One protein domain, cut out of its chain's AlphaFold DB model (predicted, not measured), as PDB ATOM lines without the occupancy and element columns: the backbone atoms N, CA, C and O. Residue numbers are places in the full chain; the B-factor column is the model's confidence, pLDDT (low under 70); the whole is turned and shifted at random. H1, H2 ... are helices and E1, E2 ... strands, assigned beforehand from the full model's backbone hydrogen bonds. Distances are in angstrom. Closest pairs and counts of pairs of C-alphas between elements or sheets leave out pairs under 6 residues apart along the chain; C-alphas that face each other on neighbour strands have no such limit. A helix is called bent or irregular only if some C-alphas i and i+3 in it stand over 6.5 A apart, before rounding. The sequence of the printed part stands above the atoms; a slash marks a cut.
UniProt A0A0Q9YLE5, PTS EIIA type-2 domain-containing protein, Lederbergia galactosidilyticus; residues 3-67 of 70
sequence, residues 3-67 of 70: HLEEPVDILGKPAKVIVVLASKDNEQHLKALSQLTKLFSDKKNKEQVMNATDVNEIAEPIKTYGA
ATOM      1  N   HIS A   3     -38.977  -4.208  26.429       86.00
ATOM      2  CA  HIS A   3     -37.943  -3.318  25.904       86.00
ATOM      3  C   HIS A   3     -37.681  -2.244  26.959       86.00
ATOM      4  O   HIS A   3     -38.622  -1.740  27.570       86.00
ATOM      5  N   LEU A   4     -36.410  -1.993  27.241       85.88
ATOM      6  CA  LEU A   4     -35.961  -1.115  28.310       85.88
ATOM      7  C   LEU A   4     -35.376   0.158  27.699       85.88
ATOM      8  O   LEU A   4     -34.623   0.088  26.727       85.88
ATOM      9  N   GLU A   5     -35.684   1.316  28.282       85.12
ATOM     10  CA  GLU A   5     -35.100   2.593  27.853       85.12
ATOM     11  C   GLU A   5     -33.574   2.572  28.017       85.12
ATOM     12  O   GLU A   5     -32.833   2.868  27.072       85.12
ATOM     13  N   GLU A   6     -33.114   2.089  29.172       88.25
ATOM     14  CA  GLU A   6     -31.707   1.872  29.495       88.25
ATOM     15  C   GLU A   6     -31.400   0.373  29.658       88.25
ATOM     16  O   GLU A   6     -32.226  -0.382  30.181       88.25
ATOM     17  N   PRO A   7     -30.227  -0.103  29.202       90.50
ATOM     18  CA  PRO A   7     -29.848  -1.499  29.365       90.50
ATOM     19  C   PRO A   7     -29.628  -1.845  30.843       90.50
ATOM     20  O   PRO A   7     -28.990  -1.097  31.579       90.50
ATOM     21  N   VAL A   8     -30.085  -3.027  31.252       94.25
ATOM     22  CA  VAL A   8     -29.838  -3.579  32.592       94.25
ATOM     23  C   VAL A   8     -28.727  -4.618  32.542       94.25
ATOM     24  O   VAL A   8     -28.566  -5.318  31.540       94.25
ATOM     25  N   ASP A   9     -27.955  -4.734  33.618       95.25
ATOM     26  CA  ASP A   9     -26.929  -5.767  33.718       95.25
ATOM     27  C   ASP A   9     -27.553  -7.140  34.004       95.25
ATOM     28  O   ASP A   9     -28.236  -7.342  35.009       95.25
ATOM     29  N   ILE A  10     -27.295  -8.098  33.115       92.38
ATOM     30  CA  ILE A  10     -27.624  -9.509  33.281       92.38
ATOM     31  C   ILE A  10     -26.316 -10.303  33.276       92.38
ATOM     32  O   ILE A  10     -25.798 -10.670  32.220       92.38
ATOM     33  N   LEU A  11     -25.800 -10.607  34.471       93.69
ATOM     34  CA  LEU A  11     -24.581 -11.407  34.670       93.69
ATOM     35  C   LEU A  11     -23.342 -10.826  33.953       93.69
ATOM     36  O   LEU A  11     -22.599 -11.555  33.291       93.69
ATOM     37  N   GLY A  12     -23.123  -9.514  34.065       93.12
ATOM     38  CA  GLY A  12     -22.020  -8.795  33.424       93.12
ATOM     39  C   GLY A  12     -22.260  -8.479  31.946       93.12
ATOM     40  O   GLY A  12     -21.311  -8.166  31.222       93.12
ATOM     41  N   LYS A  13     -23.501  -8.607  31.462       90.75
ATOM     42  CA  LYS A  13     -23.878  -8.340  30.070       90.75
ATOM     43  C   LYS A  13     -25.035  -7.345  30.021       90.75
ATOM     44  O   LYS A  13     -26.105  -7.649  30.547       90.75
ATOM     45  N   PRO A  14     -24.878  -6.199  29.338       92.94
ATOM     46  CA  PRO A  14     -25.964  -5.243  29.189       92.94
ATOM     47  C   PRO A  14     -27.061  -5.818  28.284       92.94
ATOM     48  O   PRO A  14     -26.802  -6.211  27.144       92.94
ATOM     49  N   ALA A  15     -28.295  -5.838  28.780       90.25
ATOM     50  CA  ALA A  15     -29.473  -6.293  28.055       90.25
ATOM     51  C   ALA A  15     -30.523  -5.177  27.985       90.25
ATOM     52  O   ALA A  15     -30.963  -4.662  29.006       90.25
ATOM     53  N   LYS A  16     -30.948  -4.820  26.767       88.31
ATOM     54  CA  LYS A  16     -32.018  -3.832  26.516       88.31
ATOM     55  C   LYS A  16     -33.369  -4.481  26.181       88.31
ATOM     56  O   LYS A  16     -34.417  -3.860  26.300       88.31
ATOM     57  N   VAL A  17     -33.344  -5.742  25.753       85.06
ATOM     58  CA  VAL A  17     -34.528  -6.501  25.339       85.06
ATOM     59  C   VAL A  17     -34.567  -7.820  26.096       85.06
ATOM     60  O   VAL A  17     -33.596  -8.574  26.083       85.06
ATOM     61  N   ILE A  18     -35.711  -8.115  26.711       87.06
ATOM     62  CA  ILE A  18     -35.975  -9.369  27.416       87.06
ATOM     63  C   ILE A  18     -37.179 -10.054  26.766       87.06
ATOM     64  O   ILE A  18     -38.279  -9.497  26.664       87.06
ATOM     65  N   VAL A  19     -36.980 -11.297  26.330       82.75
ATOM     66  CA  VAL A  19     -38.028 -12.130  25.731       82.75
ATOM     67  C   VAL A  19     -38.305 -13.311  26.651       82.75
ATOM     68  O   VAL A  19     -37.426 -14.127  26.907       82.75
ATOM     69  N   VAL A  20     -39.540 -13.400  27.145       83.31
ATOM     70  CA  VAL A  20     -40.002 -14.515  27.979       83.31
ATOM     71  C   VAL A  20     -40.644 -15.564  27.076       83.31
ATOM     72  O   VAL A  20     -41.610 -15.269  26.374       83.31
ATOM     73  N   LEU A  21     -40.104 -16.783  27.096       78.62
ATOM     74  CA  LEU A  21     -40.623 -17.927  26.346       78.62
ATOM     75  C   LEU A  21     -41.396 -18.862  27.283       78.62
ATOM     76  O   LEU A  21     -40.820 -19.764  27.882       78.62
ATOM     77  N   ALA A  22     -42.707 -18.659  27.393       77.50
ATOM     78  CA  ALA A  22     -43.604 -19.509  28.180       77.50
ATOM     79  C   ALA A  22     -44.332 -20.521  27.280       77.50
ATOM     80  O   ALA A  22     -45.545 -20.451  27.098       77.50
ATOM     81  N   SER A  23     -43.582 -21.417  26.637       71.62
ATOM     82  CA  SER A  23     -44.171 -22.450  25.779       71.62
ATOM     83  C   SER A  23     -44.589 -23.690  26.591       71.62
ATOM     84  O   SER A  23     -44.120 -23.896  27.707       71.62
ATOM     85  N   LYS A  24     -45.530 -24.480  26.058       70.94
ATOM     86  CA  LYS A  24     -46.138 -25.627  26.757       70.94
ATOM     87  C   LYS A  24     -45.377 -26.943  26.535       70.94
ATOM     88  O   LYS A  24     -45.550 -27.871  27.319       70.94
ATOM     89  N   ASP A  25     -44.573 -27.037  25.474       73.94
ATOM     90  CA  ASP A  25     -43.830 -28.248  25.111       73.94
ATOM     91  C   ASP A  25     -42.467 -27.912  24.466       73.94
ATOM     92  O   ASP A  25     -42.280 -26.854  23.860       73.94
ATOM     93  N   ASN A  26     -41.499 -28.816  24.626       71.81
ATOM     94  CA  ASN A  26     -40.108 -28.669  24.193       71.81
ATOM     95  C   ASN A  26     -39.933 -28.384  22.687       71.81
ATOM     96  O   ASN A  26     -39.041 -27.618  22.316       71.81
ATOM     97  N   GLU A  27     -40.768 -28.944  21.812       75.44
ATOM     98  CA  GLU A  27     -40.704 -28.690  20.367       75.44
ATOM     99  C   GLU A  27     -41.105 -27.248  20.035       75.44
ATOM    100  O   GLU A  27     -40.442 -26.559  19.249       75.44
ATOM    101  N   GLN A  28     -42.155 -26.750  20.689       71.94
ATOM    102  CA  GLN A  28     -42.607 -25.368  20.538       71.94
ATOM    103  C   GLN A  28     -41.581 -24.369  21.088       71.94
ATOM    104  O   GLN A  28     -41.369 -23.321  20.468       71.94
ATOM    105  N   HIS A  29     -40.874 -24.711  22.172       73.56
ATOM    106  CA  HIS A  29     -39.757 -23.907  22.683       73.56
ATOM    107  C   HIS A  29     -38.650 -23.734  21.637       73.56
ATOM    108  O   HIS A  29     -38.225 -22.607  21.365       73.56
ATOM    109  N   LEU A  30     -38.192 -24.833  21.029       80.44
ATOM    110  CA  LEU A  30     -37.115 -24.801  20.034       80.44
ATOM    111  C   LEU A  30     -37.524 -24.035  18.773       80.44
ATOM    112  O   LEU A  30     -36.728 -23.269  18.219       80.44
ATOM    113  N   LYS A  31     -38.780 -24.184  18.342       80.88
ATOM    114  CA  LYS A  31     -39.322 -23.445  17.198       80.88
ATOM    115  C   LYS A  31     -39.341 -21.936  17.455       80.88
ATOM    116  O   LYS A  31     -38.847 -21.184  16.613       80.88
ATOM    117  N   ALA A  32     -39.820 -21.506  18.623       77.50
ATOM    118  CA  ALA A  32     -39.825 -20.098  19.015       77.50
ATOM    119  C   ALA A  32     -38.402 -19.519  19.085       77.50
ATOM    120  O   ALA A  32     -38.146 -18.420  18.591       77.50
ATOM    121  N   LEU A  33     -37.442 -20.282  19.619       82.25
ATOM    122  CA  LEU A  33     -36.041 -19.869  19.676       82.25
ATOM    123  C   LEU A  33     -35.419 -19.715  18.276       82.25
ATOM    124  O   LEU A  33     -34.712 -18.738  18.014       82.25
ATOM    125  N   SER A  34     -35.707 -20.641  17.355       84.44
ATOM    126  CA  SER A  34     -35.252 -20.562  15.959       84.44
ATOM    127  C   SER A  34     -35.825 -19.335  15.244       84.44
ATOM    128  O   SER A  34     -35.104 -18.628  14.539       84.44
ATOM    129  N   GLN A  35     -37.112 -19.050  15.453       82.06
ATOM    130  CA  GLN A  35     -37.798 -17.888  14.885       82.06
ATOM    131  C   GLN A  35     -37.211 -16.571  15.404       82.06
ATOM    132  O   GLN A  35     -36.907 -15.686  14.607       82.06
ATOM    133  N   LEU A  36     -36.962 -16.470  16.714       82.25
ATOM    134  CA  LEU A  36     -36.295 -15.308  17.306       82.25
ATOM    135  C   LEU A  36     -34.873 -15.142  16.771       82.25
ATOM    136  O   LEU A  36     -34.486 -14.046  16.378       82.25
ATOM    137  N   THR A  37     -34.108 -16.230  16.682       83.56
ATOM    138  CA  THR A  37     -32.750 -16.189  16.120       83.56
ATOM    139  C   THR A  37     -32.761 -15.656  14.688       83.56
ATOM    140  O   THR A  37     -31.935 -14.812  14.347       83.56
ATOM    141  N   LYS A  38     -33.719 -16.082  13.857       84.00
ATOM    142  CA  LYS A  38     -33.891 -15.563  12.490       84.00
ATOM    143  C   LYS A  38     -34.237 -14.073  12.474       84.00
ATOM    144  O   LYS A  38     -33.609 -13.334  11.722       84.00
ATOM    145  N   LEU A  39     -35.168 -13.634  13.323       81.81
ATOM    146  CA  LEU A  39     -35.538 -12.221  13.456       81.81
ATOM    147  C   LEU A  39     -34.320 -11.349  13.800       81.81
ATOM    148  O   LEU A  39     -34.115 -10.317  13.173       81.81
ATOM    149  N   PHE A  40     -33.486 -11.780  14.750       81.94
ATOM    150  CA  PHE A  40     -32.316 -11.013  15.196       81.94
ATOM    151  C   PHE A  40     -31.069 -11.167  14.312       81.94
ATOM    152  O   PHE A  40     -30.129 -10.380  14.450       81.94
ATOM    153  N   SER A  41     -31.032 -12.167  13.429       84.75
ATOM    154  CA  SER A  41     -29.935 -12.357  12.467       84.75
ATOM    155  C   SER A  41     -30.039 -11.401  11.277       84.75
ATOM    156  O   SER A  41     -29.027 -11.063  10.665       84.75
ATOM    157  N   ASP A  42     -31.250 -10.942  10.956       85.81
ATOM    158  CA  ASP A  42     -31.469  -9.887   9.974       85.81
ATOM    159  C   ASP A  42     -31.136  -8.523  10.600       85.81
ATOM    160  O   ASP A  42     -31.737  -8.109  11.594       85.81
ATOM    161  N   LYS A  43     -30.155  -7.816  10.022       84.12
ATOM    162  CA  LYS A  43     -29.689  -6.516  10.529       84.12
ATOM    163  C   LYS A  43     -30.803  -5.470  10.577       84.12
ATOM    164  O   LYS A  43     -30.886  -4.742  11.562       84.12
ATOM    165  N   LYS A  44     -31.661  -5.420   9.555       84.50
ATOM    166  CA  LYS A  44     -32.757  -4.452   9.464       84.50
ATOM    167  C   LYS A  44     -33.788  -4.726  10.553       84.50
ATOM    168  O   LYS A  44     -34.183  -3.812  11.271       84.50
ATOM    169  N   ASN A  45     -34.172  -5.989  10.718       80.94
ATOM    170  CA  ASN A  45     -35.124  -6.383  11.756       80.94
ATOM    171  C   ASN A  45     -34.552  -6.159  13.161       80.94
ATOM    172  O   ASN A  45     -35.257  -5.684  14.047       80.94
ATOM    173  N   LYS A  46     -33.263  -6.454  13.366       82.38
ATOM    174  CA  LYS A  46     -32.575  -6.198  14.633       82.38
ATOM    175  C   LYS A  46     -32.580  -4.712  14.979       82.38
ATOM    176  O   LYS A  46     -32.939  -4.366  16.099       82.38
ATOM    177  N   GLU A  47     -32.193  -3.840  14.054       85.00
ATOM    178  CA  GLU A  47     -32.199  -2.388  14.283       85.00
ATOM    179  C   GLU A  47     -33.606  -1.873  14.580       85.00
ATOM    180  O   GLU A  47     -33.789  -1.121  15.535       85.00
ATOM    181  N   GLN A  48     -34.606  -2.346  13.835       82.88
ATOM    182  CA  GLN A  48     -36.002  -1.991  14.069       82.88
ATOM    183  C   GLN A  48     -36.462  -2.399  15.476       82.88
ATOM    184  O   GLN A  48     -37.034  -1.584  16.188       82.88
ATOM    185  N   VAL A  49     -36.156  -3.619  15.927       80.94
ATOM    186  CA  VAL A  49     -36.530  -4.093  17.273       80.94
ATOM    187  C   VAL A  49     -35.770  -3.357  18.384       80.94
ATOM    188  O   VAL A  49     -36.332  -3.101  19.445       80.94
ATOM    189  N   MET A  50     -34.499  -3.011  18.170       81.81
ATOM    190  CA  MET A  50     -33.685  -2.317  19.176       81.81
ATOM    191  C   MET A  50     -34.067  -0.842  19.345       81.81
ATOM    192  O   MET A  50     -33.906  -0.301  20.443       81.81
ATOM    193  N   ASN A  51     -34.581  -0.216  18.284       83.94
ATOM    194  CA  ASN A  51     -34.981   1.193  18.262       83.94
ATOM    195  C   ASN A  51     -36.488   1.408  18.418       83.94
ATOM    196  O   ASN A  51     -36.910   2.554  18.536       83.94
ATOM    197  N   ALA A  52     -37.283   0.337  18.407       80.75
ATOM    198  CA  ALA A  52     -38.721   0.431  18.573       80.75
ATOM    199  C   ALA A  52     -39.073   1.118  19.895       80.75
ATOM    200  O   ALA A  52     -38.517   0.800  20.949       80.75
ATOM    201  N   THR A  53     -40.014   2.050  19.809       76.44
ATOM    202  CA  THR A  53     -40.553   2.782  20.966       76.44
ATOM    203  C   THR A  53     -42.011   2.422  21.228       76.44
ATOM    204  O   THR A  53     -42.525   2.680  22.314       76.44
ATOM    205  N   ASP A  54     -42.653   1.753  20.267       75.88
ATOM    206  CA  ASP A  54     -44.011   1.239  20.372       75.88
ATOM    207  C   ASP A  54     -44.006  -0.298  20.287       75.88
ATOM    208  O   ASP A  54     -43.349  -0.918  19.447       75.88
ATOM    209  N   VAL A  55     -44.788  -0.937  21.158       69.75
ATOM    210  CA  VAL A  55     -44.993  -2.389  21.166       69.75
ATOM    211  C   VAL A  55     -45.520  -2.917  19.823       69.75
ATOM    212  O   VAL A  55     -45.196  -4.041  19.438       69.75
ATOM    213  N   ASN A  56     -46.284  -2.114  19.082       68.75
ATOM    214  CA  ASN A  56     -46.855  -2.456  17.782       68.75
ATOM    215  C   ASN A  56     -45.784  -2.579  16.686       68.75
ATOM    216  O   ASN A  56     -45.899  -3.449  15.820       68.75
ATOM    217  N   GLU A  57     -44.706  -1.792  16.762       70.19
ATOM    218  CA  GLU A  57     -43.573  -1.842  15.818       70.19
ATOM    219  C   GLU A  57     -42.800  -3.165  15.905       70.19
ATOM    220  O   GLU A  57     -42.146  -3.586  14.948       70.19
ATOM    221  N   ILE A  58     -42.905  -3.831  17.056       71.12
ATOM    222  CA  ILE A  58     -42.260  -5.106  17.371       71.12
ATOM    223  C   ILE A  58     -43.253  -6.268  17.203       71.12
ATOM    224  O   ILE A  58     -42.873  -7.370  16.794       71.12
ATOM    225  N   ALA A  59     -44.538  -6.038  17.487       67.31
ATOM    226  CA  ALA A  59     -45.579  -7.056  17.416       67.31
ATOM    227  C   ALA A  59     -45.787  -7.591  15.993       67.31
ATOM    228  O   ALA A  59     -45.975  -8.793  15.831       67.31
ATOM    229  N   GLU A  60     -45.723  -6.746  14.963       66.50
ATOM    230  CA  GLU A  60     -45.914  -7.171  13.567       66.50
ATOM    231  C   GLU A  60     -44.788  -8.091  13.045       66.50
ATOM    232  O   GLU A  60     -45.088  -9.190  12.553       66.50
ATOM    233  N   PRO A  61     -43.491  -7.759  13.224       64.44
ATOM    234  CA  PRO A  61     -42.406  -8.698  12.952       64.44
ATOM    235  C   PRO A  61     -42.567 -10.001  13.741       64.44
ATOM    236  O   PRO A  61     -42.487 -11.088  13.172       64.44
ATOM    237  N   ILE A  62     -42.870  -9.923  15.041       66.69
ATOM    238  CA  ILE A  62     -43.024 -11.114  15.886       66.69
ATOM    239  C   ILE A  62     -44.213 -11.976  15.447       66.69
ATOM    240  O   ILE A  62     -44.077 -13.193  15.453       66.69
ATOM    241  N   LYS A  63     -45.346 -11.409  15.013       62.62
ATOM    242  CA  LYS A  63     -46.464 -12.182  14.438       62.62
ATOM    243  C   LYS A  63     -46.065 -12.871  13.139       62.62
ATOM    244  O   LYS A  63     -46.399 -14.036  12.946       62.62
ATOM    245  N   THR A  64     -45.311 -12.184  12.283       61.84
ATOM    246  CA  THR A  64     -44.828 -12.736  11.007       61.84
ATOM    247  C   THR A  64     -43.951 -13.971  11.222       61.84
ATOM    248  O   THR A  64     -44.029 -14.931  10.456       61.84
ATOM    249  N   TYR A  65     -43.153 -13.980  12.294       59.53
ATOM    250  CA  TYR A  65     -42.309 -15.122  12.641       59.53
ATOM    251  C   TYR A  65     -42.949 -16.097  13.637       59.53
ATOM    252  O   TYR A  65     -42.547 -17.251  13.633       59.53
ATOM    253  N   GLY A  66     -43.917 -15.683  14.456       51.19
ATOM    254  CA  GLY A  66     -44.488 -16.446  15.575       51.19
ATOM    255  C   GLY A  66     -45.882 -17.031  15.329       51.19
ATOM    256  O   GLY A  66     -46.299 -17.924  16.064       51.19
ATOM    257  N   ALA A  67     -46.601 -16.594  14.292       43.31
ATOM    258  CA  ALA A  67     -47.873 -17.202  13.932       43.31
ATOM    259  C   ALA A  67     -47.637 -18.582  13.301       43.31
ATOM    260  O   ALA A  67     -47.132 -18.720  12.183       43.31
TER     261      ALA A  67
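What this domain is: This is residues 3 to 67 of the 70 residues of the protein "PTS EIIA type-2 domain-containing protein" of Lederbergia galactosidilyticus (UniProt A0A0Q9YLE5). Three helices set in a triangle, with a small two-stranded hairpin to one side: H2 makes a corner with the last residues of the longer H1, and H3 folds back from H2 to pack on the second half of H1. The hairpin of E1 and E2 lies near the last residues of H2, and the stretch 19 to 25 leads away from it to the first residue of H1. The printed part has 65 residues with two named strands followed by three named helices, in the order E1 E2 H1 H2 H3; the sheet E1 - E2 is antiparallel and the class is mixed, helices and strands. The whole is only just compact, close to loose, with a radius of gyration of the C-alphas of 12.6 A, and it spans 33 by 27 by 19 A.

Where its parts are: E1, residues 3 to 9, begins with C-alpha 3 at (-37.943, -3.318, 25.904) and is 13.7 A from first to last C-alpha. E2, residues 14 to 18, measures 11.0 A. H1, residues 26 to 41, measures 22.5 A and begins with C-alpha 26 at (-40.108, -28.669, 24.193). H2, residues 43 to 51, measures 12.1 A. H3, residues 55 to 66, measures 15.1 A and ends with C-alpha 66 at (-44.488, -16.446, 15.575). H3 is neither bent nor irregular, but only just: C-alphas 57 and 60 are 6.2 A apart.

How they stand to each other: E1 and E2 form a hairpin of antiparallel strands, with 136 degrees between their directions. N 4 and O 16 are within hydrogen-bond range at 2.9 A, and so are N 15 and O 8 at 2.8 A. E1 and H2 are near each other, with 5 pairs of C-alphas within 10 A. The closest C-alphas of E2 and H2, those of Val 17 and Met 50, are 7.5 A apart. E1 is apart from H1 and from H3, and E2 is apart from H3. H1, with residues 39 to 40 alone, and H2 only just touch, only at the corner, with 3 pairs of C-alphas within 8 A; their closest C-alphas are those of Phe 40 and Lys 46, 4.9 A apart, and their lines are about perpendicular at 85 degrees. H2 and H3 form a helical hairpin and run opposite ways at a steep tilt of 37 degrees, only just past shallow. H3 touches H2 with residues 57 to 61 alone; the closest C-alphas are those of Val 49 and Ile 58, 5.8 A apart. Residues 61 to 66 of H3 touch residues 32 to 39 of H1, opposite ways at a steep tilt of 59 degrees; the closest C-alphas, of Gln 35 and Tyr 65, are 5.7 A apart. In H1 and H2 every O i to N i+4 pair is within hydrogen-bond range, and in H3 7 of 8 are.

The domain as a whole: The two C-alphas farthest apart, those of Gly 12 and Ala 67, are 33.5 A apart. The printed part has no cut. The links from E1 to E2, H1 to H2 and H2 to H3 are tight, the link from E2 to H1 is short, and no link is long. The mean pLDDT of the printed part is 79.2; the model's confidence is under 70 at residues 55 to 56 and 59 to 67.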